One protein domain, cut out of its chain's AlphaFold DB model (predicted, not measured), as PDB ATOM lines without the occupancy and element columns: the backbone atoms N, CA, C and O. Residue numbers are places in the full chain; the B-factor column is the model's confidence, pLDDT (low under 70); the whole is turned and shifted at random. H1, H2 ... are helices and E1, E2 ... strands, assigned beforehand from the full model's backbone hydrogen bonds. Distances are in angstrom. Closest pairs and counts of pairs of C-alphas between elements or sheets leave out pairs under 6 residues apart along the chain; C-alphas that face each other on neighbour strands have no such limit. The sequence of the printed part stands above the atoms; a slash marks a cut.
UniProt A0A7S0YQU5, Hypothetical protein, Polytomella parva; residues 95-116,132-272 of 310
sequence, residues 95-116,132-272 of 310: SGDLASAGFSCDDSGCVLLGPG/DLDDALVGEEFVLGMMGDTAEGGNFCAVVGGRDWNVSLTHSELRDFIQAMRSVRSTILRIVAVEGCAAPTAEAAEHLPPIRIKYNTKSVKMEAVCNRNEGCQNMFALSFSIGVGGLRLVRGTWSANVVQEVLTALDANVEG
ATOM      1  N   SER A  95     145.668 141.065 180.565       50.03
ATOM      2  CA  SER A  95     144.707 142.119 180.929       50.03
ATOM      3  C   SER A  95     145.014 142.768 182.288       50.03
ATOM      4  O   SER A  95     144.667 143.927 182.500       50.03
ATOM      5  N   GLY A  96     145.711 142.059 183.185       52.78
ATOM      6  CA  GLY A  96     146.016 142.531 184.542       52.78
ATOM      7  C   GLY A  96     146.926 143.764 184.602       52.78
ATOM      8  O   GLY A  96     146.690 144.658 185.416       52.78
ATOM      9  N   ASP A  97     147.916 143.864 183.710       58.00
ATOM     10  CA  ASP A  97     148.872 144.983 183.706       58.00
ATOM     11  C   ASP A  97     148.241 146.281 183.175       58.00
ATOM     12  O   ASP A  97     148.527 147.371 183.669       58.00
ATOM     13  N   LEU A  98     147.319 146.171 182.213       62.12
ATOM     14  CA  LEU A  98     146.572 147.310 181.674       62.12
ATOM     15  C   LEU A  98     145.440 147.750 182.609       62.12
ATOM     16  O   LEU A  98     145.244 148.951 182.797       62.12
ATOM     17  N   ALA A  99     144.756 146.807 183.264       60.59
ATOM     18  CA  ALA A  99     143.766 147.116 184.297       60.59
ATOM     19  C   ALA A  99     144.398 147.876 185.473       60.59
ATOM     20  O   ALA A  99     143.855 148.882 185.927       60.59
ATOM     21  N   SER A 100     145.602 147.472 185.892       60.12
ATOM     22  CA  SER A 100     146.381 148.171 186.926       60.12
ATOM     23  C   SER A 100     146.804 149.587 186.510       60.12
ATOM     24  O   SER A 100     147.034 150.442 187.362       60.12
ATOM     25  N   ALA A 101     146.874 149.856 185.203       61.41
ATOM     26  CA  ALA A 101     147.157 151.169 184.634       61.41
ATOM     27  C   ALA A 101     145.887 152.000 184.326       61.41
ATOM     28  O   ALA A 101     146.001 153.089 183.760       61.41
ATOM     29  N   GLY A 102     144.696 151.513 184.704       66.19
ATOM     30  CA  GLY A 102     143.418 152.217 184.542       66.19
ATOM     31  C   GLY A 102     142.731 152.012 183.187       66.19
ATOM     32  O   GLY A 102     141.934 152.850 182.771       66.19
ATOM     33  N   PHE A 103     143.038 150.928 182.474       67.50
ATOM     34  CA  PHE A 103     142.433 150.609 181.179       67.50
ATOM     35  C   PHE A 103     141.492 149.411 181.298       67.50
ATOM     36  O   PHE A 103     141.847 148.396 181.891       67.50
ATOM     37  N   SER A 104     140.313 149.494 180.682       67.69
ATOM     38  CA  SER A 104     139.427 148.341 180.516       67.69
ATOM     39  C   SER A 104     139.537 147.849 179.084       67.69
ATOM     40  O   SER A 104     139.166 148.559 178.149       67.69
ATOM     41  N   CYS A 105     140.105 146.660 178.904       66.06
ATOM     42  CA  CYS A 105     140.255 146.052 177.591       66.06
ATOM     43  C   CYS A 105     139.268 144.897 177.432       66.06
ATOM     44  O   CYS A 105     139.249 143.989 178.262       66.06
ATOM     45  N   ASP A 106     138.472 144.938 176.366       71.25
ATOM     46  CA  ASP A 106     137.632 143.836 175.906       71.25
ATOM     47  C   ASP A 106     138.226 143.207 174.629       71.25
ATOM     48  O   ASP A 106     139.259 143.649 174.115       71.25
ATOM     49  N   ASP A 107     137.559 142.186 174.081       54.00
ATOM     50  CA  ASP A 107     137.959 141.533 172.822       54.00
ATOM     51  C   ASP A 107     137.971 142.492 171.610       54.00
ATOM     52  O   ASP A 107     138.478 142.153 170.538       54.00
ATOM     53  N   SER A 108     137.405 143.695 171.759       55.78
ATOM     54  CA  SER A 108     137.291 144.716 170.718       55.78
ATOM     55  C   SER A 108     138.332 145.837 170.847       55.78
ATOM     56  O   SER A 108     138.507 146.597 169.889       55.78
ATOM     57  N   GLY A 109     139.032 145.961 171.980       61.72
ATOM     58  CA  GLY A 109     140.092 146.946 172.207       61.72
ATOM     59  C   GLY A 109     140.183 147.442 173.653       61.72
ATOM     60  O   GLY A 109     139.508 146.948 174.545       61.72
ATOM     61  N   CYS A 110     141.033 148.444 173.890       65.50
ATOM     62  CA  CYS A 110     141.253 149.025 175.215       65.50
ATOM     63  C   CYS A 110     140.562 150.383 175.340       65.50
ATOM     64  O   CYS A 110     140.992 151.383 174.763       65.50
ATOM     65  N   VAL A 111     139.503 150.436 176.138       62.31
ATOM     66  CA  VAL A 111     138.814 151.672 176.494       62.31
ATOM     67  C   VAL A 111     139.497 152.284 177.714       62.31
ATOM     68  O   VAL A 111     139.724 151.621 178.728       62.31
ATOM     69  N   LEU A 112     139.815 153.575 177.629       60.53
ATOM     70  CA  LEU A 112     140.167 154.338 178.817       60.53
ATOM     71  C   LEU A 112     138.863 154.641 179.556       60.53
ATOM     72  O   LEU A 112     138.123 155.542 179.162       60.53
ATOM     73  N   LEU A 113     138.562 153.862 180.591       52.19
ATOM     74  CA  LEU A 113     137.544 154.253 181.552       52.19
ATOM     75  C   LEU A 113     138.175 155.368 182.383       52.19
ATOM     76  O   LEU A 113     138.974 155.118 183.283       52.19
ATOM     77  N   GLY A 114     137.870 156.620 182.034       42.91
ATOM     78  CA  GLY A 114     138.049 157.701 182.997       42.91
ATOM     79  C   GLY A 114     137.313 157.322 184.289       42.91
ATOM     80  O   GLY A 114     136.320 156.591 184.220       42.91
ATOM     81  N   PRO A 115     137.791 157.744 185.468       38.97
ATOM     82  CA  PRO A 115     137.064 157.492 186.700       38.97
ATOM     83  C   PRO A 115     135.676 158.142 186.593       38.97
ATOM     84  O   PRO A 115     135.548 159.357 186.684       38.97
ATOM     85  N   GLY A 116     134.657 157.312 186.375       34.53
ATOM     86  CA  GLY A 116     133.251 157.695 186.368       34.53
ATOM     87  C   GLY A 116     132.641 157.873 184.976       34.53
ATOM     88  O   GLY A 116     132.853 158.876 184.309       34.53
ATOM     89  N   ASP A 132     145.974 177.155 173.091       74.50
ATOM     90  CA  ASP A 132     145.242 178.040 172.205       74.50
ATOM     91  C   ASP A 132     146.119 178.214 170.955       74.50
ATOM     92  O   ASP A 132     147.200 178.795 171.002       74.50
ATOM     93  N   LEU A 133     145.702 177.591 169.849       83.00
ATOM     94  CA  LEU A 133     146.318 177.823 168.545       83.00
ATOM     95  C   LEU A 133     145.934 179.230 168.098       83.00
ATOM     96  O   LEU A 133     144.767 179.464 167.799       83.00
ATOM     97  N   ASP A 134     146.899 180.142 168.037       81.06
ATOM     98  CA  ASP A 134     146.659 181.490 167.514       81.06
ATOM     99  C   ASP A 134     146.509 181.486 165.981       81.06
ATOM    100  O   ASP A 134     145.726 182.263 165.433       81.06
ATOM    101  N   ASP A 135     147.187 180.556 165.300       86.50
ATOM    102  CA  ASP A 135     147.206 180.425 163.843       86.50
ATOM    103  C   ASP A 135     146.715 179.046 163.368       86.50
ATOM    104  O   ASP A 135     146.776 178.037 164.080       86.50
ATOM    105  N   ALA A 136     146.227 178.988 162.126       92.00
ATOM    106  CA  ALA A 136     145.894 177.729 161.470       92.00
ATOM    107  C   ALA A 136     147.160 176.948 161.090       92.00
ATOM    108  O   ALA A 136     147.993 177.412 160.312       92.00
ATOM    109  N   LEU A 137     147.254 175.713 161.574       94.31
ATOM    110  CA  LEU A 137     148.206 174.715 161.109       94.31
ATOM    111  C   LEU A 137     147.723 174.158 159.774       94.31
ATOM    112  O   LEU A 137     146.586 173.696 159.661       94.31
ATOM    113  N   VAL A 138     148.588 174.192 158.765       95.25
ATOM    114  CA  VAL A 138     148.284 173.713 157.414       95.25
ATOM    115  C   VAL A 138     149.338 172.691 157.011       95.25
ATOM    116  O   VAL A 138     150.527 173.010 156.991       95.25
ATOM    117  N   GLY A 139     148.895 171.480 156.687       94.94
ATOM    118  CA  GLY A 139     149.717 170.435 156.079       94.94
ATOM    119  C   GLY A 139     149.265 170.099 154.664       94.94
ATOM    120  O   GLY A 139     148.430 170.790 154.081       94.94
ATOM    121  N   GLU A 140     149.814 169.021 154.101       93.81
ATOM    122  CA  GLU A 140     149.470 168.585 152.741       93.81
ATOM    123  C   GLU A 140     148.031 168.054 152.658       93.81
ATOM    124  O   GLU A 140     147.309 168.306 151.690       93.81
ATOM    125  N   GLU A 141     147.602 167.334 153.693       95.38
ATOM    126  CA  GLU A 141     146.301 166.666 153.752       95.38
ATOM    127  C   GLU A 141     145.430 167.131 154.929       95.38
ATOM    128  O   GLU A 141     144.374 166.542 155.164       95.38
ATOM    129  N   PHE A 142     145.834 168.169 155.668       96.94
ATOM    130  CA  PHE A 142     145.061 168.671 156.802       96.94
ATOM    131  C   PHE A 142     145.103 170.187 156.957       96.94
ATOM    132  O   PHE A 142     146.036 170.871 156.539       96.94
ATOM    133  N   VAL A 143     144.089 170.688 157.654       96.62
ATOM    134  CA  VAL A 143     144.067 172.038 158.211       96.62
ATOM    135  C   VAL A 143     143.472 171.978 159.616       96.62
ATOM    136  O   VAL A 143     142.465 171.302 159.834       96.62
ATOM    137  N   LEU A 144     144.098 172.644 160.583       96.25
ATOM    138  CA  LEU A 144     143.656 172.674 161.976       96.25
ATOM    139  C   LEU A 144     144.067 173.986 162.643       96.25
ATOM    140  O   LEU A 144     145.251 174.262 162.761       96.25
ATOM    141  N   GLY A 145     143.117 174.761 163.155       94.44
ATOM    142  CA  GLY A 145     143.418 175.926 163.993       94.44
ATOM    143  C   GLY A 145     142.457 177.082 163.763       94.44
ATOM    144  O   GLY A 145     141.353 176.882 163.257       94.44
ATOM    145  N   MET A 146     142.849 178.285 164.167       93.06
ATOM    146  CA  MET A 146     141.998 179.471 164.057       93.06
ATOM    147  C   MET A 146     142.030 180.029 162.630       93.06
ATOM    148  O   MET A 146     143.096 180.238 162.053       93.06
ATOM    149  N   MET A 147     140.857 180.283 162.045       87.25
ATOM    150  CA  MET A 147     140.764 181.087 160.828       87.25
ATOM    151  C   MET A 147     140.901 182.554 161.255       87.25
ATOM    152  O   MET A 147     140.036 183.062 161.967       87.25
ATOM    153  N   GLY A 148     142.001 183.215 160.882       76.06
ATOM    154  CA  GLY A 148     142.276 184.604 161.277       76.06
ATOM    155  C   GLY A 148     141.129 185.574 160.959       76.06
ATOM    156  O   GLY A 148     140.334 185.307 160.061       76.06
ATOM    157  N   ASP A 149     141.062 186.678 161.719       63.75
ATOM    158  CA  ASP A 149     140.056 187.758 161.707       63.75
ATOM    159  C   ASP A 149     138.866 187.554 160.757       63.75
ATOM    160  O   ASP A 149     138.676 188.263 159.762       63.75
ATOM    161  N   THR A 150     137.975 186.624 161.108       56.62
ATOM    162  CA  THR A 150     136.601 186.692 160.624       56.62
ATOM    163  C   THR A 150     135.945 187.876 161.328       56.62
ATOM    164  O   THR A 150     135.282 187.725 162.352       56.62
ATOM    165  N   ALA A 151     136.152 189.077 160.782       51.06
ATOM    166  CA  ALA A 151     135.546 190.332 161.238       51.06
ATOM    167  C   ALA A 151     134.001 190.294 161.233       51.06
ATOM    168  O   ALA A 151     133.341 191.191 161.755       51.06
ATOM    169  N   GLU A 152     133.413 189.239 160.672       53.22
ATOM    170  CA  GLU A 152     131.981 189.018 160.572       53.22
ATOM    171  C   GLU A 152     131.489 188.006 161.613       53.22
ATOM    172  O   GLU A 152     131.131 186.894 161.253       53.22
ATOM    173  N   GLY A 153     131.484 188.390 162.897       53.97
ATOM    174  CA  GLY A 153     130.519 187.986 163.945       53.97
ATOM    175  C   GLY A 153     130.059 186.521 164.081       53.97
ATOM    176  O   GLY A 153     129.051 186.270 164.740       53.97
ATOM    177  N   GLY A 154     130.729 185.560 163.458       67.88
ATOM    178  CA  GLY A 154     130.342 184.161 163.429       67.88
ATOM    179  C   GLY A 154     130.903 183.424 164.632       67.88
ATOM    180  O   GLY A 154     132.068 183.580 164.983       67.88
ATOM    181  N   ASN A 155     130.095 182.547 165.229       85.31
ATOM    182  CA  ASN A 155     130.542 181.681 166.326       85.31
ATOM    183  C   ASN A 155     131.594 180.640 165.886       85.31
ATOM    184  O   ASN A 155     132.152 179.954 166.738       85.31
ATOM    185  N   PHE A 156     131.850 180.501 164.579       89.19
ATOM    186  CA  PHE A 156     132.742 179.501 163.999       89.19
ATOM    187  C   PHE A 156     134.038 180.136 163.475       89.19
ATOM    188  O   PHE A 156     134.169 180.396 162.281       89.19
ATOM    189  N   CYS A 157     134.976 180.400 164.381       91.12
ATOM    190  CA  CYS A 157     136.267 181.041 164.103       91.12
ATOM    191  C   CYS A 157     137.440 180.057 163.958       91.12
ATOM    192  O   CYS A 157     138.577 180.470 163.756       91.12
ATOM    193  N   ALA A 158     137.187 178.755 164.061       93.38
ATOM    194  CA  ALA A 158     138.190 177.712 163.914       93.38
ATOM    195  C   ALA A 158     137.889 176.816 162.713       93.38
ATOM    196  O   ALA A 158     136.783 176.819 162.172       93.38
ATOM    197  N   VAL A 159     138.872 176.025 162.301       94.56
ATOM    198  CA  VAL A 159     138.754 175.048 161.224       94.56
ATOM    199  C   VAL A 159     139.397 173.729 161.610       94.56
ATOM    200  O   VAL A 159     140.462 173.694 162.223       94.56
ATOM    201  N   VAL A 160     138.748 172.644 161.200       96.19
ATOM    202  CA  VAL A 160     139.348 171.317 161.082       96.19
ATOM    203  C   VAL A 160     139.039 170.777 159.691       96.19
ATOM    204  O   VAL A 160     137.916 170.919 159.205       96.19
ATOM    205  N   GLY A 161     140.010 170.178 159.019       96.31
ATOM    206  CA  GLY A 161     139.809 169.655 157.675       96.31
ATOM    207  C   GLY A 161     140.813 168.592 157.274       96.31
ATOM    208  O   GLY A 161     141.881 168.459 157.870       96.31
ATOM    209  N   GLY A 162     140.424 167.822 156.266       96.00
ATOM    210  CA  GLY A 162     141.275 166.913 155.514       96.00
ATOM    211  C   GLY A 162     141.549 167.441 154.100       96.00
ATOM    212  O   GLY A 162     141.252 168.590 153.777       96.00
ATOM    213  N   ARG A 163     142.063 166.569 153.228       93.88
ATOM    214  CA  ARG A 163     142.386 166.880 151.823       93.88
ATOM    215  C   ARG A 163     141.213 167.472 151.031       93.88
ATOM    216  O   ARG A 163     141.407 168.373 150.220       93.88
ATOM    217  N   ASP A 164     140.019 166.930 151.212       94.19
ATOM    218  CA  ASP A 164     138.839 167.186 150.380       94.19
ATOM    219  C   ASP A 164     137.638 167.716 151.173       94.19
ATOM    220  O   ASP A 164     136.556 167.921 150.622       94.19
ATOM    221  N   TRP A 165     137.823 167.982 152.464       94.56
ATOM    222  CA  TRP A 165     136.765 168.463 153.339       94.56
ATOM    223  C   TRP A 165     137.326 169.397 154.407       94.56
ATOM    224  O   TRP A 165     138.440 169.229 154.888       94.56
ATOM    225  N   ASN A 166     136.538 170.384 154.816       94.56
ATOM    226  CA  ASN A 166     136.827 171.196 155.988       94.56
ATOM    227  C   ASN A 166     135.527 171.604 156.669       94.56
ATOM    228  O   ASN A 166     134.440 171.559 156.089       94.56
ATOM    229  N   VAL A 167     135.648 171.921 157.948       93.50
ATOM    230  CA  VAL A 167     134.537 172.150 158.853       93.50
ATOM    231  C   VAL A 167     134.932 173.302 159.756       93.50
ATOM    232  O   VAL A 167     135.921 173.217 160.482       93.50
ATOM    233  N   SER A 168     134.123 174.359 159.756       92.94
ATOM    234  CA  SER A 168     134.299 175.456 160.702       92.94
ATOM    235  C   SER A 168     133.853 175.027 162.099       92.94
ATOM    236  O   SER A 168     132.756 174.486 162.242       92.94
ATOM    237  N   LEU A 169     134.669 175.278 163.113       92.75
ATOM    238  CA  LEU A 169     134.433 174.956 164.518       92.75
ATOM    239  C   LEU A 169     134.316 176.234 165.343       92.75
ATOM    240  O   LEU A 169     134.839 177.282 164.958       92.75
ATOM    241  N   THR A 170     133.642 176.156 166.486       91.69
ATOM    242  CA  THR A 170     133.763 177.195 167.511       91.69
ATOM    243  C   THR A 170     135.128 177.109 168.197       91.69
ATOM    244  O   THR A 170     135.810 176.083 168.140       91.69
ATOM    245  N   HIS A 171     135.526 178.174 168.894       90.62
ATOM    246  CA  HIS A 171     136.766 178.167 169.673       90.62
ATOM    247  C   HIS A 171     136.773 177.063 170.751       90.62
ATOM    248  O   HIS A 171     137.780 176.384 170.938       90.62
ATOM    249  N   SER A 172     135.635 176.825 171.415       89.69
ATOM    250  CA  SER A 172     135.513 175.753 172.412       89.69
ATOM    251  C   SER A 172     135.568 174.361 171.780       89.69
ATOM    252  O   SER A 172     136.212 173.475 172.326       89.69
ATOM    253  N   GLU A 173     134.943 174.166 170.612       92.81
ATOM    254  CA  GLU A 173     135.004 172.894 169.878       92.81
ATOM    255  C   GLU A 173     136.438 172.569 169.439       92.81
ATOM    256  O   GLU A 173     136.865 171.423 169.563       92.81
ATOM    257  N   LEU A 174     137.195 173.565 168.961       93.38
ATOM    258  CA  LEU A 174     138.603 173.389 168.599       93.38
ATOM    259  C   LEU A 174     139.451 173.002 169.816       93.38
ATOM    260  O   LEU A 174     140.254 172.073 169.734       93.38
ATOM    261  N   ARG A 175     139.261 173.687 170.948       92.00
ATOM    262  CA  ARG A 175     139.972 173.382 172.196       92.00
ATOM    263  C   ARG A 175     139.696 171.955 172.663       92.00
ATOM    264  O   ARG A 175     140.645 171.204 172.894       92.00
ATOM    265  N   ASP A 176     138.422 171.566 172.730       92.19
ATOM    266  CA  ASP A 176     138.005 170.207 173.096       92.19
ATOM    267  C   ASP A 176     138.612 169.170 172.142       92.19
ATOM    268  O   ASP A 176     139.050 168.102 172.568       92.19
ATOM    269  N   PHE A 177     138.671 169.485 170.845       94.69
ATOM    270  CA  PHE A 177     139.234 168.612 169.819       94.69
ATOM    271  C   PHE A 177     140.743 168.392 169.997       94.69
ATOM    272  O   PHE A 177     141.212 167.253 169.960       94.69
ATOM    273  N   ILE A 178     141.514 169.459 170.230       93.81
ATOM    274  CA  ILE A 178     142.966 169.378 170.466       93.81
ATOM    275  C   ILE A 178     143.252 168.621 171.763       93.81
ATOM    276  O   ILE A 178     144.141 167.765 171.799       93.81
ATOM    277  N   GLN A 179     142.493 168.911 172.822       91.56
ATOM    278  CA  GLN A 179     142.617 168.217 174.099       91.56
ATOM    279  C   GLN A 179     142.343 166.720 173.935       91.56
ATOM    280  O   GLN A 179     143.164 165.906 174.354       91.56
ATOM    281  N   ALA A 180     141.259 166.358 173.245       92.31
ATOM    282  CA  ALA A 180     140.921 164.970 172.954       92.31
ATOM    283  C   ALA A 180     142.032 164.242 172.182       92.31
ATOM    284  O   ALA A 180     142.432 163.148 172.581       92.31
ATOM    285  N   MET A 181     142.600 164.853 171.135       93.25
ATOM    286  CA  MET A 181     143.721 164.249 170.399       93.25
ATOM    287  C   MET A 181     144.951 164.006 171.274       93.25
ATOM    288  O   MET A 181     145.590 162.959 171.169       93.25
ATOM    289  N   ARG A 182     145.299 164.958 172.144       90.94
ATOM    290  CA  ARG A 182     146.441 164.816 173.055       90.94
ATOM    291  C   ARG A 182     146.216 163.727 174.087       90.94
ATOM    292  O   ARG A 182     147.133 162.948 174.344       90.94
ATOM    293  N   SER A 183     145.011 163.656 174.647       89.88
ATOM    294  CA  SER A 183     144.618 162.581 175.551       89.88
ATOM    295  C   SER A 183     144.761 161.233 174.856       89.88
ATOM    296  O   SER A 183     145.501 160.390 175.351       89.88
ATOM    297  N   VAL A 184     144.184 161.070 173.661       91.56
ATOM    298  CA  VAL A 184     144.305 159.845 172.854       91.56
ATOM    299  C   VAL A 184     145.769 159.479 172.586       91.56
ATOM    300  O   VAL A 184     146.159 158.334 172.801       91.56
ATOM    301  N   ARG A 185     146.611 160.434 172.175       90.94
ATOM    302  CA  ARG A 185     148.043 160.180 171.950       90.94
ATOM    303  C   ARG A 185     148.746 159.720 173.226       90.94
ATOM    304  O   ARG A 185     149.466 158.728 173.196       90.94
ATOM    305  N   SER A 186     148.545 160.423 174.339       89.25
ATOM    306  CA  SER A 186     149.143 160.076 175.635       89.25
ATOM    307  C   SER A 186     148.734 158.667 176.076       89.25
ATOM    308  O   SER A 186     149.572 157.868 176.491       89.25
ATOM    309  N   THR A 187     147.459 158.324 175.893       88.88
ATOM    310  CA  THR A 187     146.900 156.991 176.127       88.88
ATOM    311  C   THR A 187     147.598 155.924 175.285       88.88
ATOM    312  O   THR A 187     148.043 154.918 175.835       88.88
ATOM    313  N   ILE A 188     147.758 156.152 173.977       87.38
ATOM    314  CA  ILE A 188     148.474 155.228 173.081       87.38
ATOM    315  C   ILE A 188     149.912 155.034 173.553       87.38
ATOM    316  O   ILE A 188     150.359 153.898 173.685       87.38
ATOM    317  N   LEU A 189     150.626 156.119 173.855       87.06
ATOM    318  CA  LEU A 189     152.017 156.050 174.304       87.06
ATOM    319  C   LEU A 189     152.166 155.261 175.610       87.06
ATOM    320  O   LEU A 189     153.116 154.493 175.746       87.06
ATOM    321  N   ARG A 190     151.216 155.391 176.547       86.06
ATOM    322  CA  ARG A 190     151.198 154.597 177.786       86.06
ATOM    323  C   ARG A 190     150.968 153.113 177.517       86.06
ATOM    324  O   ARG A 190     151.721 152.299 178.039       86.06
ATOM    325  N   ILE A 191     149.988 152.761 176.681       83.88
ATOM    326  CA  ILE A 191     149.730 151.359 176.310       83.88
ATOM    327  C   ILE A 191     150.973 150.760 175.646       83.88
ATOM    328  O   ILE A 191     151.430 149.686 176.023       83.88
ATOM    329  N   VAL A 192     151.574 151.498 174.712       83.19
ATOM    330  CA  VAL A 192     152.801 151.102 174.016       83.19
ATOM    331  C   VAL A 192     153.978 150.908 174.976       83.19
ATOM    332  O   VAL A 192     154.771 149.986 174.781       83.19
ATOM    333  N   ALA A 193     154.099 151.755 175.999       83.25
ATOM    334  CA  ALA A 193     155.150 151.649 177.005       83.25
ATOM    335  C   ALA A 193     154.976 150.421 177.913       83.25
ATOM    336  O   ALA A 193     155.972 149.805 178.279       83.25
ATOM    337  N   VAL A 194     153.733 150.058 178.252       81.69
ATOM    338  CA  VAL A 194     153.423 148.902 179.113       81.69
ATOM    339  C   VAL A 194     153.515 147.587 178.343       81.69
ATOM    340  O   VAL A 194     154.181 146.657 178.785       81.69
ATOM    341  N   GLU A 195     152.875 147.493 177.177       75.88
ATOM    342  CA  GLU A 195     152.818 146.240 176.412       75.88
ATOM    343  C   GLU A 195     154.102 145.955 175.622       75.88
ATOM    344  O   GLU A 195     154.341 144.816 175.214       75.88
ATOM    345  N   GLY A 196     154.921 146.985 175.400       68.62
ATOM    346  CA  GLY A 196     156.064 146.945 174.504       68.62
ATOM    347  C   GLY A 196     155.623 146.930 173.037       68.62
ATOM    348  O   GLY A 196     155.004 145.990 172.551       68.62
ATOM    349  N   CYS A 197     156.029 147.944 172.273       61.31
ATOM    350  CA  CYS A 197     155.912 147.967 170.805       61.31
ATOM    351  C   CYS A 197     156.913 147.027 170.106       61.31
ATOM    352  O   CYS A 197     157.394 147.333 169.014       61.31
ATOM    353  N   ALA A 198     157.300 145.917 170.739       57.06
ATOM    354  CA  ALA A 198     158.200 144.971 170.103       57.06
ATOM    355  C   ALA A 198     157.503 144.446 168.847       57.06
ATOM    356  O   ALA A 198     156.435 143.840 168.950       57.06
ATOM    357  N   ALA A 199     158.095 144.725 167.680       57.56
ATOM    358  CA  ALA A 199     157.626 144.198 166.411       57.56
ATOM    359  C   ALA A 199     157.452 142.685 166.594       57.56
ATOM    360  O   ALA A 199     158.444 142.004 166.886       57.56
ATOM    361  N   PRO A 200     156.216 142.162 166.530       55.97
ATOM    362  CA  PRO A 200     156.020 140.736 166.667       55.97
ATOM    363  C   PRO A 200     156.882 140.041 165.611       55.97
ATOM    364  O   PRO A 200     157.018 140.527 164.484       55.97
ATOM    365  N   THR A 201     157.497 138.913 165.972       61.69
ATOM    366  CA  THR A 201     158.089 138.025 164.966       61.69
ATOM    367  C   THR A 201     157.032 137.775 163.888       61.69
ATOM    368  O   THR A 201     155.848 137.689 164.210       61.69
ATOM    369  N   ALA A 202     157.430 137.714 162.613       60.62
ATOM    370  CA  ALA A 202     156.496 137.710 161.476       60.62
ATOM    371  C   ALA A 202     155.356 136.671 161.597       60.62
ATOM    372  O   ALA A 202     154.271 136.891 161.076       60.62
ATOM    373  N   GLU A 203     155.581 135.586 162.344       60.25
ATOM    374  CA  GLU A 203     154.608 134.522 162.619       60.25
ATOM    375  C   GLU A 203     153.587 134.855 163.731       60.25
ATOM    376  O   GLU A 203     152.492 134.305 163.737       60.25
ATOM    377  N   ALA A 204     153.900 135.763 164.662       60.12
ATOM    378  CA  ALA A 204     152.991 136.219 165.726       60.12
ATOM    379  C   ALA A 204     152.238 137.517 165.367       60.12
ATOM    380  O   ALA A 204     151.295 137.904 166.059       60.12
ATOM    381  N   ALA A 205     152.657 138.201 164.298       59.47
ATOM    382  CA  ALA A 205     152.107 139.483 163.858       59.47
ATOM    383  C   ALA A 205     150.699 139.363 163.252       59.47
ATOM    384  O   ALA A 205     149.910 140.306 163.288       59.47
ATOM    385  N   GLU A 206     150.360 138.202 162.695       62.34
ATOM    386  CA  GLU A 206     149.164 138.060 161.862       62.34
ATOM    387  C   GLU A 206     147.850 137.996 162.665       62.34
ATOM    388  O   GLU A 206     146.770 138.075 162.083       62.34
ATOM    389  N   HIS A 207     147.905 137.872 163.999       63.31
ATOM    390  CA  HIS A 207     146.719 137.588 164.828       63.31
ATOM    391  C   HIS A 207     146.503 138.520 166.024       63.31
ATOM    392  O   HIS A 207     145.586 138.287 166.812       63.31
ATOM    393  N   LEU A 208     147.300 139.578 166.189       70.81
ATOM    394  CA  LEU A 208     147.038 140.529 167.268       70.81
ATOM    395  C   LEU A 208     145.933 141.514 166.856       70.81
ATOM    396  O   LEU A 208     146.063 142.162 165.814       70.81
ATOM    397  N   PRO A 209     144.860 141.661 167.657       79.62
ATOM    398  CA  PRO A 209     143.806 142.617 167.356       79.62
ATOM    399  C   PRO A 209     144.351 144.055 167.398       79.62
ATOM    400  O   PRO A 209     145.283 144.350 168.158       79.62
ATOM    401  N   PRO A 210     143.790 144.970 166.587       83.69
ATOM    402  CA  PRO A 210     144.168 146.374 166.626       83.69
ATOM    403  C   PRO A 210     143.772 146.994 167.968       83.69
ATOM    404  O   PRO A 210     142.717 146.692 168.527       83.69
ATOM    405  N   ILE A 211     144.599 147.914 168.462       84.25
ATOM    406  CA  ILE A 211     144.285 148.673 169.671       84.25
ATOM    407  C   ILE A 211     143.282 149.752 169.276       84.25
ATOM    408  O   ILE A 211     143.595 150.627 168.467       84.25
ATOM    409  N   ARG A 212     142.079 149.698 169.847       89.44
ATOM    410  CA  ARG A 212     141.058 150.736 169.681       89.44
ATOM    411  C   ARG A 212     140.924 151.535 170.954       89.44
ATOM    412  O   ARG A 212     140.735 150.939 172.005       89.44
ATOM    413  N   ILE A 213     140.969 152.854 170.838       90.00
ATOM    414  CA  ILE A 213     140.796 153.787 171.950       90.00
ATOM    415  C   ILE A 213     139.653 154.716 171.605       90.00
ATOM    416  O   ILE A 213     139.681 155.391 170.578       90.00
ATOM    417  N   LYS A 214     138.659 154.763 172.484       92.00
ATOM    418  CA  LYS A 214     137.528 155.679 172.377       92.00
ATOM    419  C   LYS A 214     137.688 156.782 173.411       92.00
ATOM    420  O   LYS A 214     138.007 156.507 174.562       92.00
ATOM    421  N   TYR A 215     137.463 158.016 172.989       90.56
ATOM    422  CA  TYR A 215     137.513 159.199 173.833       90.56
ATOM    423  C   TYR A 215     136.288 160.065 173.559       90.56
ATOM    424  O   TYR A 215     135.895 160.249 172.408       90.56
ATOM    425  N   ASN A 216     135.657 160.577 174.610       90.56
ATOM    426  CA  ASN A 216     134.414 161.326 174.500       90.56
ATOM    427  C   ASN A 216     134.476 162.561 175.398       90.56
ATOM    428  O   ASN A 216     134.749 162.456 176.588       90.56
ATOM    429  N   THR A 217     134.207 163.723 174.817       89.19
ATOM    430  CA  THR A 217     133.990 164.990 175.511       89.19
ATOM    431  C   THR A 217     132.567 165.467 175.251       89.19
ATOM    432  O   THR A 217     131.817 164.884 174.467       89.19
ATOM    433  N   LYS A 218     132.189 166.591 175.862       87.06
ATOM    434  CA  LYS A 218     130.894 167.232 175.614       87.06
ATOM    435  C   LYS A 218     130.637 167.518 174.127       87.06
ATOM    436  O   LYS A 218     129.490 167.446 173.686       87.06
ATOM    437  N   SER A 219     131.689 167.849 173.379       89.62
ATOM    438  CA  SER A 219     131.592 168.335 171.997       89.62
ATOM    439  C   SER A 219     132.193 167.371 170.974       89.62
ATOM    440  O   SER A 219     131.912 167.501 169.784       89.62
ATOM    441  N   VAL A 220     133.038 166.426 171.399       93.06
ATOM    442  CA  VAL A 220     133.857 165.606 170.501       93.06
ATOM    443  C   VAL A 220     133.841 164.145 170.931       93.06
ATOM    444  O   VAL A 220     134.190 163.807 172.053       93.06
ATOM    445  N   LYS A 221     133.524 163.256 169.994       93.94
ATOM    446  CA  LYS A 221     133.768 161.814 170.116       93.94
ATOM    447  C   LYS A 221     134.902 161.447 169.181       93.94
ATOM    448  O   LYS A 221     134.845 161.809 168.010       93.94
ATOM    449  N   MET A 222     135.898 160.730 169.672       95.44
ATOM    450  CA  MET A 222     137.026 160.232 168.897       95.44
ATOM    451  C   MET A 222     137.176 158.729 169.097       95.44
ATOM    452  O   MET A 222     137.029 158.221 170.205       95.44
ATOM    453  N   GLU A 223     137.505 158.027 168.025       95.12
ATOM    454  CA  GLU A 223     137.987 156.654 168.048       95.12
ATOM    455  C   GLU A 223     139.301 156.607 167.271       95.12
ATOM    456  O   GLU A 223     139.342 156.903 166.073       95.12
ATOM    457  N   ALA A 224     140.372 156.250 167.972       94.38
ATOM    458  CA  ALA A 224     141.675 155.980 167.396       94.38
ATOM    459  C   ALA A 224     141.885 154.477 167.254       94.38
ATOM    460  O   ALA A 224     141.569 153.705 168.161       94.38
ATOM    461  N   VAL A 225     142.447 154.079 166.119       92.31
ATOM    462  CA  VAL A 225     142.774 152.687 165.816       92.31
ATOM    463  C   VAL A 225     144.259 152.605 165.502       92.31
ATOM    464  O   VAL A 225     144.725 153.208 164.533       92.31
ATOM    465  N   CYS A 226     144.993 151.860 166.324       89.50
ATOM    466  CA  CYS A 226     146.399 151.563 166.099       89.50
ATOM    467  C   CYS A 226     146.599 150.112 165.665       89.50
ATOM    468  O   CYS A 226     146.209 149.175 166.371       89.50
ATOM    469  N   ASN A 227     147.272 149.926 164.530       84.06
ATOM    470  CA  ASN A 227     147.732 148.618 164.090       84.06
ATOM    471  C   ASN A 227     149.092 148.317 164.722       84.06
ATOM    472  O   ASN A 227     150.089 148.973 164.425       84.06
ATOM    473  N   ARG A 228     149.158 147.271 165.550       78.12
ATOM    474  CA  ARG A 228     150.410 146.847 166.206       78.12
ATOM    475  C   ARG A 228     151.524 146.510 165.207       78.12
ATOM    476  O   ARG A 228     152.695 146.706 165.512       78.12
ATOM    477  N   ASN A 229     151.154 146.065 164.007       72.62
ATOM    478  CA  ASN A 229     152.088 145.648 162.960       72.62
ATOM    479  C   ASN A 229     152.795 146.817 162.265       72.62
ATOM    480  O   ASN A 229     153.863 146.625 161.693       72.62
ATOM    481  N   GLU A 230     152.216 148.016 162.315       71.12
ATOM    482  CA  GLU A 230     152.765 149.205 161.653       71.12
ATOM    483  C   GLU A 230     153.662 150.023 162.597       71.12
ATOM    484  O   GLU A 230     154.313 150.962 162.162       71.12
ATOM    485  N   GLY A 231     153.764 149.623 163.872       67.75
ATOM    486  CA  GLY A 231     154.467 150.362 164.916       67.75
ATOM    487  C   GLY A 231     153.568 151.443 165.516       67.75
ATOM    488  O   GLY A 231     153.320 152.476 164.908       67.75
ATOM    489  N   CYS A 232     153.101 151.242 166.751       66.69
ATOM    490  CA  CYS A 232     152.123 152.141 167.381       66.69
ATOM    491  C   CYS A 232     152.685 153.482 167.884       66.69
ATOM    492  O   CYS A 232     151.980 154.247 168.544       66.69
ATOM    493  N   GLN A 233     153.944 153.802 167.582       67.75
ATOM    494  CA  GLN A 233     154.533 155.079 167.969       67.75
ATOM    495  C   GLN A 233     154.033 156.185 167.030       67.75
ATOM    496  O   GLN A 233     154.595 156.422 165.968       67.75
ATOM    497  N   ASN A 234     152.958 156.861 167.445       68.38
ATOM    498  CA  ASN A 234     152.308 157.990 166.759       68.38
ATOM    499  C   ASN A 234     151.623 157.680 165.412       68.38
ATOM    500  O   ASN A 234     151.079 158.598 164.804       68.38
ATOM    501  N   MET A 235     151.587 156.422 164.970       84.44
ATOM    502  CA  MET A 235     150.853 156.010 163.772       84.44
ATOM    503  C   MET A 235     149.533 155.342 164.160       84.44
ATOM    504  O   MET A 235     149.475 154.154 164.468       84.44
ATOM    505  N   PHE A 236     148.458 156.125 164.172       92.25
ATOM    506  CA  PHE A 236     147.102 155.626 164.390       92.25
ATOM    507  C   PHE A 236     146.114 156.385 163.514       92.25
ATOM    508  O   PHE A 236     146.214 157.599 163.358       92.25
ATOM    509  N   ALA A 237     145.142 155.674 162.951       94.50
ATOM    510  CA  ALA A 237     144.042 156.313 162.245       94.50
ATOM    511  C   ALA A 237     143.068 156.911 163.263       94.50
ATOM    512  O   ALA A 237     142.799 156.302 164.301       94.50
ATOM    513  N   LEU A 238     142.521 158.084 162.957       96.44
ATOM    514  CA  LEU A 238     141.579 158.782 163.823       96.44
ATOM    515  C   LEU A 238     140.245 158.946 163.103       96.44
ATOM    516  O   LEU A 238     140.174 159.511 162.015       96.44
ATOM    517  N   SER A 239     139.173 158.497 163.737       96.81
ATOM    518  CA  SER A 239     137.803 158.812 163.342       96.81
ATOM    519  C   SER A 239     137.157 159.642 164.434       96.81
ATOM    520  O   SER A 239     137.381 159.406 165.618       96.81
ATOM    521  N   PHE A 240     136.388 160.656 164.060       96.31
ATOM    522  CA  PHE A 240     135.794 161.545 165.044       96.31
ATOM    523  C   PHE A 240     134.454 162.095 164.601       96.31
ATOM    524  O   PHE A 240     134.134 162.180 163.413       96.31
ATOM    525  N   SER A 241     133.673 162.512 165.589       94.81
ATOM    526  CA  SER A 241     132.478 163.300 165.384       94.81
ATOM    527  C   SER A 241     132.451 164.499 166.315       94.81
ATOM    528  O   SER A 241     132.637 164.334 167.519       94.81
ATOM    529  N   ILE A 242     132.185 165.675 165.760       93.38
ATOM    530  CA  ILE A 242     132.119 166.940 166.492       93.38
ATOM    531  C   ILE A 242     130.680 167.438 166.440       93.38
ATOM    532  O   ILE A 242     130.072 167.488 165.367       93.38
ATOM    533  N   GLY A 243     130.127 167.780 167.596       86.81
ATOM    534  CA  GLY A 243     128.789 168.330 167.694       86.81
ATOM    535  C   GLY A 243     128.368 168.609 169.126       86.81
ATOM    536  O   GLY A 243     128.431 167.729 169.981       86.81
ATOM    537  N   VAL A 244     127.864 169.818 169.364       76.44
ATOM    538  CA  VAL A 244     127.279 170.220 170.646       76.44
ATOM    539  C   VAL A 244     125.755 170.125 170.566       76.44
ATOM    540  O   VAL A 244     125.126 170.707 169.682       76.44
ATOM    541  N   GLY A 245     125.141 169.384 171.490       67.94
ATOM    542  CA  GLY A 245     123.685 169.409 171.701       67.94
ATOM    543  C   GLY A 245     122.825 168.939 170.517       67.94
ATOM    544  O   GLY A 245     121.664 169.321 170.424       67.94
ATOM    545  N   GLY A 246     123.376 168.149 169.589       66.69
ATOM    546  CA  GLY A 246     122.624 167.530 168.486       66.69
ATOM    547  C   GLY A 246     122.197 168.464 167.345       66.69
ATOM    548  O   GLY A 246     121.619 167.990 166.372       66.69
ATOM    549  N   LEU A 247     122.504 169.764 167.414       74.81
ATOM    550  CA  LEU A 247     122.137 170.740 166.375       74.81
ATOM    551  C   LEU A 247     122.981 170.601 165.104       74.81
ATOM    552  O   LEU A 247     122.522 170.893 164.001       74.81
ATOM    553  N   ARG A 248     124.224 170.149 165.260       85.25
ATOM    554  CA  ARG A 248     125.165 169.910 164.170       85.25
ATOM    555  C   ARG A 248     126.026 168.721 164.549       85.25
ATOM    556  O   ARG A 248     126.616 168.719 165.621       85.25
ATOM    557  N   LEU A 249     126.084 167.724 163.671       90.94
ATOM    558  CA  LEU A 249     126.994 166.595 163.805       90.94
ATOM    559  C   LEU A 249     127.860 166.525 162.560       90.94
ATOM    560  O   LEU A 249     127.374 166.290 161.455       90.94
ATOM    561  N   VAL A 250     129.149 166.723 162.760       91.56
ATOM    562  CA  VAL A 250     130.169 166.591 161.732       91.56
ATOM    563  C   VAL A 250     130.913 165.301 161.997       91.56
ATOM    564  O   VAL A 250     131.201 164.998 163.149       91.56
ATOM    565  N   ARG A 251     131.242 164.550 160.946       95.12
ATOM    566  CA  ARG A 251     132.116 163.380 161.038       95.12
ATOM    567  C   ARG A 251     133.328 163.582 160.148       95.12
ATOM    568  O   ARG A 251     133.181 164.072 159.032       95.12
ATOM    569  N   GLY A 252     134.488 163.203 160.659       95.50
ATOM    570  CA  GLY A 252     135.759 163.281 159.959       95.50
ATOM    571  C   GLY A 252     136.590 162.035 160.223       95.50
ATOM    572  O   GLY A 252     136.417 161.351 161.235       95.50
ATOM    573  N   THR A 253     137.478 161.734 159.287       96.88
ATOM    574  CA  THR A 253     138.467 160.668 159.425       96.88
ATOM    575  C   THR A 253     139.809 161.164 158.917       96.88
ATOM    576  O   THR A 253     139.874 161.757 157.838       96.88
ATOM    577  N   TRP A 254     140.867 160.885 159.668       97.12
ATOM    578  CA  TRP A 254     142.252 161.118 159.288       97.12
ATOM    579  C   TRP A 254     143.017 159.797 159.271       97.12
ATOM    580  O   TRP A 254     142.848 158.945 160.147       97.12
ATOM    581  N   SER A 255     143.845 159.626 158.242       95.50
ATOM    582  CA  SER A 255     144.764 158.494 158.141       95.50
ATOM    583  C   SER A 255     145.878 158.617 159.187       95.50
ATOM    584  O   SER A 255     146.106 159.698 159.731       95.50
ATOM    585  N   ALA A 256     146.598 157.524 159.445       93.69
ATOM    586  CA  ALA A 256     147.722 157.536 160.382       93.69
ATOM    587  C   ALA A 256     148.800 158.569 160.009       93.69
ATOM    588  O   ALA A 256     149.299 159.269 160.887       93.69
ATOM    589  N   ASN A 257     149.081 158.729 158.712       93.62
ATOM    590  CA  ASN A 257     150.036 159.721 158.212       93.62
ATOM    591  C   ASN A 257     149.579 161.147 158.541       93.62
ATOM    592  O   ASN A 257     150.349 161.937 159.078       93.62
ATOM    593  N   VAL A 258     148.301 161.454 158.296       95.75
ATOM    594  CA  VAL A 258     147.732 162.775 158.599       95.75
ATOM    595  C   VAL A 258     147.787 163.066 160.091       95.75
ATOM    596  O   VAL A 258     148.191 164.151 160.495       95.75
ATOM    597  N   VAL A 259     147.409 162.096 160.925       95.19
ATOM    598  CA  VAL A 259     147.461 162.245 162.384       95.19
ATOM    599  C   VAL A 259     148.889 162.522 162.848       95.19
ATOM    600  O   VAL A 259     149.096 163.415 163.667       95.19
ATOM    601  N   GLN A 260     149.880 161.814 162.309       93.56
ATOM    602  CA  GLN A 260     151.283 162.043 162.640       93.56
ATOM    603  C   GLN A 260     151.740 163.461 162.264       93.56
ATOM    604  O   GLN A 260     152.394 164.123 163.074       93.56
ATOM    605  N   GLU A 261     151.385 163.950 161.074       94.56
ATOM    606  CA  GLU A 261     151.710 165.319 160.659       94.56
ATOM    607  C   GLU A 261     151.037 166.362 161.560       94.56
ATOM    608  O   GLU A 261     151.695 167.297 162.019       94.56
ATOM    609  N   VAL A 262     149.753 166.173 161.878       95.12
ATOM    610  CA  VAL A 262     148.990 167.045 162.784       95.12
ATOM    611  C   VAL A 262     149.642 167.096 164.164       95.12
ATOM    612  O   VAL A 262     149.851 168.179 164.709       95.12
ATOM    613  N   LEU A 263     149.987 165.940 164.738       93.31
ATOM    614  CA  LEU A 263     150.633 165.857 166.049       93.31
ATOM    615  C   LEU A 263     152.012 166.524 166.043       93.31
ATOM    616  O   LEU A 263     152.335 167.253 166.975       93.31
ATOM    617  N   THR A 264     152.788 166.331 164.977       92.75
ATOM    618  CA  THR A 264     154.101 166.973 164.811       92.75
ATOM    619  C   THR A 264     153.963 168.495 164.737       92.75
ATOM    620  O   THR A 264     154.707 169.222 165.393       92.75
ATOM    621  N   ALA A 265     152.978 168.994 163.985       92.56
ATOM    622  CA  ALA A 265     152.697 170.424 163.896       92.56
ATOM    623  C   ALA A 265     152.229 171.002 165.243       92.56
ATOM    624  O   ALA A 265     152.643 172.099 165.620       92.56
ATOM    625  N   LEU A 266     151.406 170.265 165.994       91.75
ATOM    626  CA  LEU A 266     150.966 170.662 167.333       91.75
ATOM    627  C   LEU A 266     152.126 170.730 168.331       91.75
ATOM    628  O   LEU A 266     152.165 171.662 169.131       91.75
ATOM    629  N   ASP A 267     153.063 169.784 168.284       89.56
ATOM    630  CA  ASP A 267     154.241 169.774 169.160       89.56
ATOM    631  C   ASP A 267     155.170 170.956 168.860       89.56
ATOM    632  O   ASP A 267     155.575 171.672 169.777       89.56
ATOM    633  N   ALA A 268     155.416 171.245 167.578       88.62
ATOM    634  CA  ALA A 268     156.232 172.386 167.161       88.62
ATOM    635  C   ALA A 268     155.670 173.736 167.652       88.62
ATOM    636  O   ALA A 268     156.426 174.661 167.949       88.62
ATOM    637  N   ASN A 269     154.344 173.849 167.789       81.88
ATOM    638  CA  ASN A 269     153.695 175.054 168.318       81.88
ATOM    639  C   ASN A 269     153.783 175.175 169.846       81.88
ATOM    640  O   ASN A 269     153.660 176.274 170.382       81.88
ATOM    641  N   VAL A 270     154.018 174.074 170.564       74.81
ATOM    642  CA  VAL A 270     154.289 174.109 172.011       74.81
ATOM    643  C   VAL A 270     155.719 174.580 172.261       74.81
ATOM    644  O   VAL A 270     155.957 175.383 173.165       74.81
ATOM    645  N   GLU A 271     156.661 174.084 171.457       58.56
ATOM    646  CA  GLU A 271     158.090 174.378 171.588       58.56
ATOM    647  C   GLU A 271     158.460 175.781 171.090       58.56
ATOM    648  O   GLU A 271     159.389 176.378 171.622       58.56
ATOM    649  N   GLY A 272     157.684 176.378 170.178       49.12
ATOM    650  CA  GLY A 272     157.875 177.761 169.711       49.12
ATOM    651  C   GLY A 272     157.695 178.860 170.774       49.12
ATOM    652  O   GLY A 272     157.956 180.028 170.494       49.12
TER     653      GLY A 272
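What this domain is: This is residues 95 to 116 and 132 to 272 of the 310 residues of the protein "Hypothetical protein" of Polytomella parva (UniProt A0A7S0YQU5). One long helix, H2, runs along one face of a four-stranded sheet, E6 to E9, and its first residues reach over a smaller three-stranded sheet, E3 to E5, which lies next to E9. H3 stands up from the larger sheet on the same face as H2, while the small hairpin of E1 and E2 packs by E6 near the far end of H2, with H1 beside it. The printed part has 163 residues, with three named helices and nine named strands in the order H1 E1 E2 E3 E4 E5 H2 E6 E7 E8 E9 H3, a mixed class. The three sheets, E1 E2, E3 E4 E5 and E6 E7 E8 E9, are antiparallel; the whole is compact, with a radius of gyration of the C-alphas of 16.9 A, yet elongated, spanning 57 by 35 by 29 A.

How they stand to each other: Start at H1, residues 95 to 100, then find the hairpin of E1, residues 103 to 106, and E2, residues 109 to 112, where N 104 and O 111 are 2.9 A apart. Past the cut, E3, residues 142 to 146, E4, residues 158 to 162, and E5, residues 166 to 169, form a meander, each strand the antiparallel neighbour of the one before; look for N 145 and O 159 at 3.0 A and N 160 and O 167 at 3.0 A. H2, residues 171 to 195, only just touches H1, with 3 pairs of C-alphas within 8 A, the closest those of Leu 98 and Ile 191 at 7.4 A, through residues 191 to 194 of H2 alone. E6, residues 211 to 216, E7, residues 220 to 226, E8, residues 237 to 242, and E9, residues 250 to 254, form a second meander, with N 213 and O 224 at 2.9 A, N 223 and O 239 at 2.8 A and N 240 and O 252 at 2.9 A; these N and O pairs are within hydrogen-bond range. H2 is on this sheet at a height of 9.1 A, over E6, E7 and E8; its closest C-alphas to E7 are those of Phe 177 and Val 220, 6.2 A. H3, residues 256 to 271, stands up from the same face at 77 degrees, in two layers, helices on one face of a sheet; the C-alphas of Ala 237 and Ala 256, the closest of E8 and H3, are 4.3 A apart. The closest C-alphas of E2 and E6, Gly 109 and Arg 212, are 4.7 A apart, and those of E4 and E9, Gly 162 and Trp 254, 7.0 A. In H1, H2 and H3 every O i to N i+4 pair is within hydrogen-bond range.

Where its parts are: Find C-alpha 95 at (144.707, 142.119, 180.929), where H1 begins. H2 runs 36.4 A from C-alpha 171 at (136.766, 178.167, 169.673). E7 is 19.3 A long and H3 22.7 A, ending at C-alpha 271, (158.090, 174.378, 171.588).

The domain as a whole: The two C-alphas farthest apart, those of Glu 152 and Glu 203, are 59.0 A apart. Residues 117 to 131 are not printed, and the gap from C-alpha 116 to C-alpha 132 is 27.5 A. The links E3 to E4 and H2 to E6 are long. The mean pLDDT of the printed part is 81.0, with 47 residues under 70, among them 95 to 105, 107 to 116 and 196 to 207.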